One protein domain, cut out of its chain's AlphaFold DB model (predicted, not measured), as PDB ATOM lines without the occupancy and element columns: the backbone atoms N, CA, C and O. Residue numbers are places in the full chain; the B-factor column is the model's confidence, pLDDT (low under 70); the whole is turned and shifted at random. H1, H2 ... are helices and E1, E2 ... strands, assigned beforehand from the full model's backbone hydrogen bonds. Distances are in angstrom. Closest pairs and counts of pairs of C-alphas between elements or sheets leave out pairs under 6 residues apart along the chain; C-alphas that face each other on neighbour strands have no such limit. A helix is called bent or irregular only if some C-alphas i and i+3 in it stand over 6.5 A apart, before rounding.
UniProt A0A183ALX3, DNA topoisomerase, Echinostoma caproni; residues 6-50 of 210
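What this domain is: This is residues 6 to 50 of the 210 residues of the protein "DNA topoisomerase" of Echinostoma caproni (UniProt A0A183ALX3). A long, narrow hairpin of two strands, E1 and E2, makes the length of this domain. Just past the far end of E2 the chain turns through the short helix H1, and residues 36 to 50 fold back toward the hairpin and cross E2 slantwise as a strand-free tail with no named element. The printed part has 45 residues, with two named strands and one named helix in the order E1, E2, H1; the sheet has the order E1 - E2, antiparallel, and the class is mostly strand. The whole is only just extended, close to loose, with a radius of gyration of the C-alphas of 14.4 A, and its outline is a rod spanning 47 by 19 by 11 A.

Where its parts are: Find C-alpha 6 at (-32.555, 3.410, -29.048); from there E1, residues 6 to 15, runs 28.6 A with y rising. Next comes E2, residues 19 to 30, which runs 35.4 A to C-alpha 30 at (-30.680, -3.116, -31.299), with y falling. H1, residues 32 to 35, ends at C-alpha 35 at (-36.010, -6.358, -37.791).

How they stand to each other: Look first at the hairpin of E1 and E2, antiparallel at 163 degrees between their directions. The C-alphas of Ser 8 and Thr 26 face each other at 4.5 A. N 7 and O 27, at 2.8 A, and N 15 and O 19, at 2.9 A, are within hydrogen-bond range. H1 follows E2 by a tight link of 1 residue and is apart from E1. H1 is too short for an O i to N i+4 pair; its one O i to N i+3 pair is within range. It is neither bent nor irregular, but only just: C-alphas 32 and 35 are 6.1 A apart.

The domain as a whole: The two C-alphas farthest apart are those of Glu 17 and Val 36, 47.2 A. The printed part has no cut, and no link between named elements is long. The mean pLDDT of the printed part is 91.8, and no printed residue is under 70.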
ATOM      1  N   TYR A   6     -33.041   2.093 -28.685       95.94
ATOM      2  CA  TYR A   6     -32.555   3.410 -29.048       95.94
ATOM      3  C   TYR A   6     -31.430   4.060 -28.248       95.94
ATOM      4  O   TYR A   6     -31.478   3.944 -27.026       95.94
ATOM      5  N   GLU A   7     -30.563   4.873 -28.840       95.00
ATOM      6  CA  GLU A   7     -30.006   6.046 -28.154       95.00
ATOM      7  C   GLU A   7     -30.522   7.323 -28.824       95.00
ATOM      8  O   GLU A   7     -30.531   7.417 -30.052       95.00
ATOM      9  N   SER A   8     -30.971   8.297 -28.027       94.88
ATOM     10  CA  SER A   8     -31.334   9.630 -28.510       94.88
ATOM     11  C   SER A   8     -30.490  10.677 -27.797       94.88
ATOM     12  O   SER A   8     -30.479  10.746 -26.568       94.88
ATOM     13  N   THR A   9     -29.787  11.485 -28.583       93.94
ATOM     14  CA  THR A   9     -28.876  12.520 -28.101       93.94
ATOM     15  C   THR A   9     -29.438  13.875 -28.483       93.94
ATOM     16  O   THR A   9     -29.600  14.174 -29.665       93.94
ATOM     17  N   GLN A  10     -29.726  14.704 -27.484       93.56
ATOM     18  CA  GLN A  10     -30.256  16.048 -27.677       93.56
ATOM     19  C   GLN A  10     -29.159  17.079 -27.402       93.56
ATOM     20  O   GLN A  10     -28.537  17.069 -26.340       93.56
ATOM     21  N   VAL A  11     -28.938  17.979 -28.356       92.00
ATOM     22  CA  VAL A  11     -27.991  19.091 -28.248       92.00
ATOM     23  C   VAL A  11     -28.771  20.399 -28.277       92.00
ATOM     24  O   VAL A  11     -29.561  20.643 -29.190       92.00
ATOM     25  N   LEU A  12     -28.538  21.237 -27.270       91.94
ATOM     26  CA  LEU A  12     -29.046  22.604 -27.218       91.94
ATOM     27  C   LEU A  12     -28.021  23.538 -27.864       91.94
ATOM     28  O   LEU A  12     -26.856  23.554 -27.463       91.94
ATOM     29  N   VAL A  13     -28.459  24.310 -28.851       90.00
ATOM     30  CA  VAL A  13     -27.626  25.248 -29.607       90.00
ATOM     31  C   VAL A  13     -28.168  26.653 -29.405       90.00
ATOM     32  O   VAL A  13     -29.349  26.898 -29.626       90.00
ATOM     33  N   SER A  14     -27.302  27.578 -29.003       89.81
ATOM     34  CA  SER A  14     -27.639  29.000 -28.899       89.81
ATOM     35  C   SER A  14     -27.153  29.741 -30.140       89.81
ATOM     36  O   SER A  14     -25.994  29.584 -30.533       89.81
ATOM     37  N   ILE A  15     -28.027  30.542 -30.749       87.69
ATOM     38  CA  ILE A  15     -27.701  31.411 -31.886       87.69
ATOM     39  C   ILE A  15     -27.997  32.852 -31.463       87.69
ATOM     40  O   ILE A  15     -29.113  33.172 -31.078       87.69
ATOM     41  N   GLY A  16     -26.999  33.733 -31.530       84.81
ATOM     42  CA  GLY A  16     -27.128  35.081 -30.967       84.81
ATOM     43  C   GLY A  16     -27.125  35.072 -29.435       84.81
ATOM     44  O   GLY A  16     -26.510  34.199 -28.823       84.81
ATOM     45  N   GLU A  17     -27.765  36.071 -28.826       80.94
ATOM     46  CA  GLU A  17     -27.788  36.234 -27.364       80.94
ATOM     47  C   GLU A  17     -28.915  35.424 -26.697       80.94
ATOM     48  O   GLU A  17     -28.667  34.810 -25.660       80.94
ATOM     49  N   ASP A  18     -30.094  35.327 -27.327       87.50
ATOM     50  CA  ASP A  18     -31.312  34.822 -26.667       87.50
ATOM     51  C   ASP A  18     -31.999  33.623 -27.356       87.50
ATOM     52  O   ASP A  18     -32.822  32.953 -26.731       87.50
ATOM     53  N   GLU A  19     -31.672  33.296 -28.612       90.56
ATOM     54  CA  GLU A  19     -32.379  32.237 -29.348       90.56
ATOM     55  C   GLU A  19     -31.761  30.856 -29.105       90.56
ATOM     56  O   GLU A  19     -30.551  30.642 -29.256       90.56
ATOM     57  N   GLN A  20     -32.608  29.886 -28.752       92.19
ATOM     58  CA  GLN A  20     -32.208  28.511 -28.473       92.19
ATOM     59  C   GLN A  20     -32.907  27.526 -29.404       92.19
ATOM     60  O   GLN A  20     -34.129  27.499 -29.524       92.19
ATOM     61  N   PHE A  21     -32.115  26.644 -30.000       90.88
ATOM     62  CA  PHE A  21     -32.566  25.593 -30.896       90.88
ATOM     63  C   PHE A  21     -32.183  24.232 -30.333       90.88
ATOM     64  O   PHE A  21     -31.158  24.064 -29.674       90.88
ATOM     65  N   THR A  22     -33.011  23.234 -30.619       92.44
ATOM     66  CA  THR A  22     -32.743  21.846 -30.252       92.44
ATOM     67  C   THR A  22     -32.436  21.041 -31.500       92.44
ATOM     68  O   THR A  22     -33.216  21.039 -32.452       92.44
ATOM     69  N   VAL A  23     -31.341  20.286 -31.458       91.06
ATOM     70  CA  VAL A  23     -31.031  19.273 -32.466       91.06
ATOM     71  C   VAL A  23     -30.995  17.907 -31.793       91.06
ATOM     72  O   VAL A  23     -30.239  17.691 -30.850       91.06
ATOM     73  N   THR A  24     -31.805  16.980 -32.295       93.75
ATOM     74  CA  THR A  24     -31.857  15.598 -31.805       93.75
ATOM     75  C   THR A  24     -31.234  14.660 -32.829       93.75
ATOM     76  O   THR A  24     -31.566  14.726 -34.016       93.75
ATOM     77  N   GLY A  25     -30.332  13.800 -32.362       94.12
ATOM     78  CA  GLY A  25     -29.810  12.649 -33.082       94.12
ATOM     79  C   GLY A  25     -30.324  11.348 -32.494       94.12
ATOM     80  O   GLY A  25     -30.612  11.275 -31.299       94.12
ATOM     81  N   THR A  26     -30.409  10.324 -33.330       95.81
ATOM     82  CA  THR A  26     -30.937   9.009 -32.964       95.81
ATOM     83  C   THR A  26     -30.055   7.925 -33.564       95.81
ATOM     84  O   THR A  26     -29.747   7.983 -34.754       95.81
ATOM     85  N   LYS A  27     -29.664   6.933 -32.760       94.50
ATOM     86  CA  LYS A  27     -28.849   5.786 -33.179       94.50
ATOM     87  C   LYS A  27     -29.476   4.491 -32.677       94.50
ATOM     88  O   LYS A  27     -29.727   4.365 -31.477       94.50
ATOM     89  N   VAL A  28     -29.718   3.519 -33.555       95.38
ATOM     90  CA  VAL A  28     -30.287   2.231 -33.145       95.38
ATOM     91  C   VAL A  28     -29.179   1.363 -32.548       95.38
ATOM     92  O   VAL A  28     -28.135   1.133 -33.154       95.38
ATOM     93  N   ILE A  29     -29.396   0.880 -31.325       95.38
ATOM     94  CA  ILE A  29     -28.485  -0.042 -30.629       95.38
ATOM     95  C   ILE A  29     -28.852  -1.487 -30.976       95.38
ATOM     96  O   ILE A  29     -27.983  -2.297 -31.294       95.38
ATOM     97  N   ASP A  30     -30.144  -1.813 -30.908       95.38
ATOM     98  CA  ASP A  30     -30.680  -3.116 -31.299       95.38
ATOM     99  C   ASP A  30     -32.067  -2.930 -31.925       95.38
ATOM    100  O   ASP A  30     -32.971  -2.442 -31.245       95.38
ATOM    101  N   PRO A  31     -32.286  -3.326 -33.189       93.25
ATOM    102  CA  PRO A  31     -33.589  -3.182 -33.834       93.25
ATOM    103  C   PRO A  31     -34.705  -4.007 -33.167       93.25
ATOM    104  O   PRO A  31     -35.884  -3.690 -33.345       93.25
ATOM    105  N   GLY A  32     -34.385  -5.071 -32.420       95.94
ATOM    106  CA  GLY A  32     -35.397  -5.912 -31.774       95.94
ATOM    107  C   GLY A  32     -36.473  -6.387 -32.760       95.94
ATOM    108  O   GLY A  32     -36.162  -6.917 -33.832       95.94
ATOM    109  N   TYR A  33     -37.750  -6.183 -32.422       95.50
ATOM    110  CA  TYR A  33     -38.887  -6.557 -33.274       95.50
ATOM    111  C   TYR A  33     -38.932  -5.830 -34.637       95.50
ATOM    112  O   TYR A  33     -39.474  -6.380 -35.602       95.50
ATOM    113  N   THR A  34     -38.331  -4.640 -34.763       95.25
ATOM    114  CA  THR A  34     -38.351  -3.855 -36.019       95.25
ATOM    115  C   THR A  34     -37.517  -4.497 -37.130       95.25
ATOM    116  O   THR A  34     -37.688  -4.169 -38.300       95.25
ATOM    117  N   ARG A  35     -36.685  -5.501 -36.802       93.12
ATOM    118  CA  ARG A  35     -36.010  -6.358 -37.791       93.12
ATOM    119  C   ARG A  35     -36.998  -7.107 -38.689       93.12
ATOM    120  O   ARG A  35     -36.674  -7.408 -39.832       93.12
ATOM    121  N   VAL A  36     -38.174  -7.438 -38.155       94.62
ATOM    122  CA  VAL A  36     -39.251  -8.102 -38.899       94.62
ATOM    123  C   VAL A  36     -40.272  -7.072 -39.379       94.62
ATOM    124  O   VAL A  36     -40.666  -7.104 -40.542       94.62
ATOM    125  N   LEU A  37     -40.670  -6.132 -38.514       94.38
ATOM    126  CA  LEU A  37     -41.614  -5.060 -38.853       94.38
ATOM    127  C   LEU A  37     -40.861  -3.814 -39.333       94.38
ATOM    128  O   LEU A  37     -40.782  -2.805 -38.634       94.38
ATOM    129  N   THR A  38     -40.280  -3.894 -40.529       92.69
ATOM    130  CA  THR A  38     -39.366  -2.865 -41.058       92.69
ATOM    131  C   THR A  38     -40.020  -1.495 -41.254       92.69
ATOM    132  O   THR A  38     -39.346  -0.475 -41.140       92.69
ATOM    133  N   TRP A  39     -41.338  -1.441 -41.468       91.00
ATOM    134  CA  TRP A  39     -42.108  -0.189 -41.552       91.00
ATOM    135  C   TRP A  39     -42.259   0.540 -40.205       91.00
ATOM    136  O   TRP A  39     -42.736   1.668 -40.181       91.00
ATOM    137  N   GLN A  40     -41.870  -0.092 -39.093       92.94
ATOM    138  CA  GLN A  40     -41.776   0.530 -37.766       92.94
ATOM    139  C   GLN A  40     -40.319   0.770 -37.339       92.94
ATOM    140  O   GLN A  40     -40.057   1.003 -36.160       92.94
ATOM    141  N   SER A  41     -39.358   0.664 -38.262       92.62
ATOM    142  CA  SER A  41     -37.952   0.945 -37.957       92.62
ATOM    143  C   SER A  41     -37.746   2.413 -37.575       92.62
ATOM    144  O   SER A  41     -38.418   3.313 -38.074       92.62
ATOM    145  N   VAL A  42     -36.821   2.639 -36.643       92.69
ATOM    146  CA  VAL A  42     -36.451   3.983 -36.192       92.69
ATOM    147  C   VAL A  42     -35.459   4.569 -37.190       92.69
ATOM    148  O   VAL A  42     -34.450   3.937 -37.498       92.69
ATOM    149  N   GLU A  43     -35.741   5.774 -37.682       92.31
ATOM    150  CA  GLU A  43     -34.832   6.492 -38.573       92.31
ATOM    151  C   GLU A  43     -33.596   6.971 -37.795       92.31
ATOM    152  O   GLU A  43     -33.705   7.662 -36.776       92.31
ATOM    153  N   GLU A  44     -32.409   6.585 -38.262       91.75
ATOM    154  CA  GLU A  44     -31.155   7.033 -37.665       91.75
ATOM    155  C   GLU A  44     -30.792   8.431 -38.150       91.75
ATOM    156  O   GLU A  44     -30.750   8.719 -39.346       91.75
ATOM    157  N   LYS A  45     -30.465   9.296 -37.194       93.19
ATOM    158  CA  LYS A  45     -30.001  10.654 -37.448       93.19
ATOM    159  C   LYS A  45     -28.705  10.877 -36.691       93.19
ATOM    160  O   LYS A  45     -28.711  11.131 -35.488       93.19
ATOM    161  N   THR A  46     -27.590  10.785 -37.400       88.81
ATOM    162  CA  THR A  46     -26.262  11.006 -36.824       88.81
ATOM    163  C   THR A  46     -25.988  12.499 -36.692       88.81
ATOM    164  O   THR A  46     -26.159  13.257 -37.647       88.81
ATOM    165  N   LEU A  47     -25.548  12.926 -35.509       87.56
ATOM    166  CA  LEU A  47     -25.063  14.288 -35.295       87.56
ATOM    167  C   LEU A  47     -23.565  14.368 -35.606       87.56
ATOM    168  O   LEU A  47     -22.848  13.402 -35.350       87.56
ATOM    169  N   PRO A  48     -23.066  15.509 -36.109       85.81
ATOM    170  CA  PRO A  48     -21.632  15.726 -36.248       85.81
ATOM    171  C   PRO A  48     -20.936  15.664 -34.884       85.81
ATOM    172  O   PRO A  48     -21.402  16.294 -33.936       85.81
ATOM    173  N   ASP A  49     -19.778  15.005 -34.798       85.56
ATOM    174  CA  ASP A  49     -19.012  14.886 -33.544       85.56
ATOM    175  C   ASP A  49     -18.699  16.254 -32.913       85.56
ATOM    176  O   ASP A  49     -18.745  16.420 -31.696       85.56
ATOM    177  N   ALA A  50     -18.453  17.272 -33.745       81.75
ATOM    178  CA  ALA A  50     -18.216  18.643 -33.299       81.75
ATOM    179  C   ALA A  50     -19.411  19.251 -32.540       81.75
ATOM    180  O   ALA A  50     -19.208  20.068 -31.646       81.75
TER     181      ALA A  50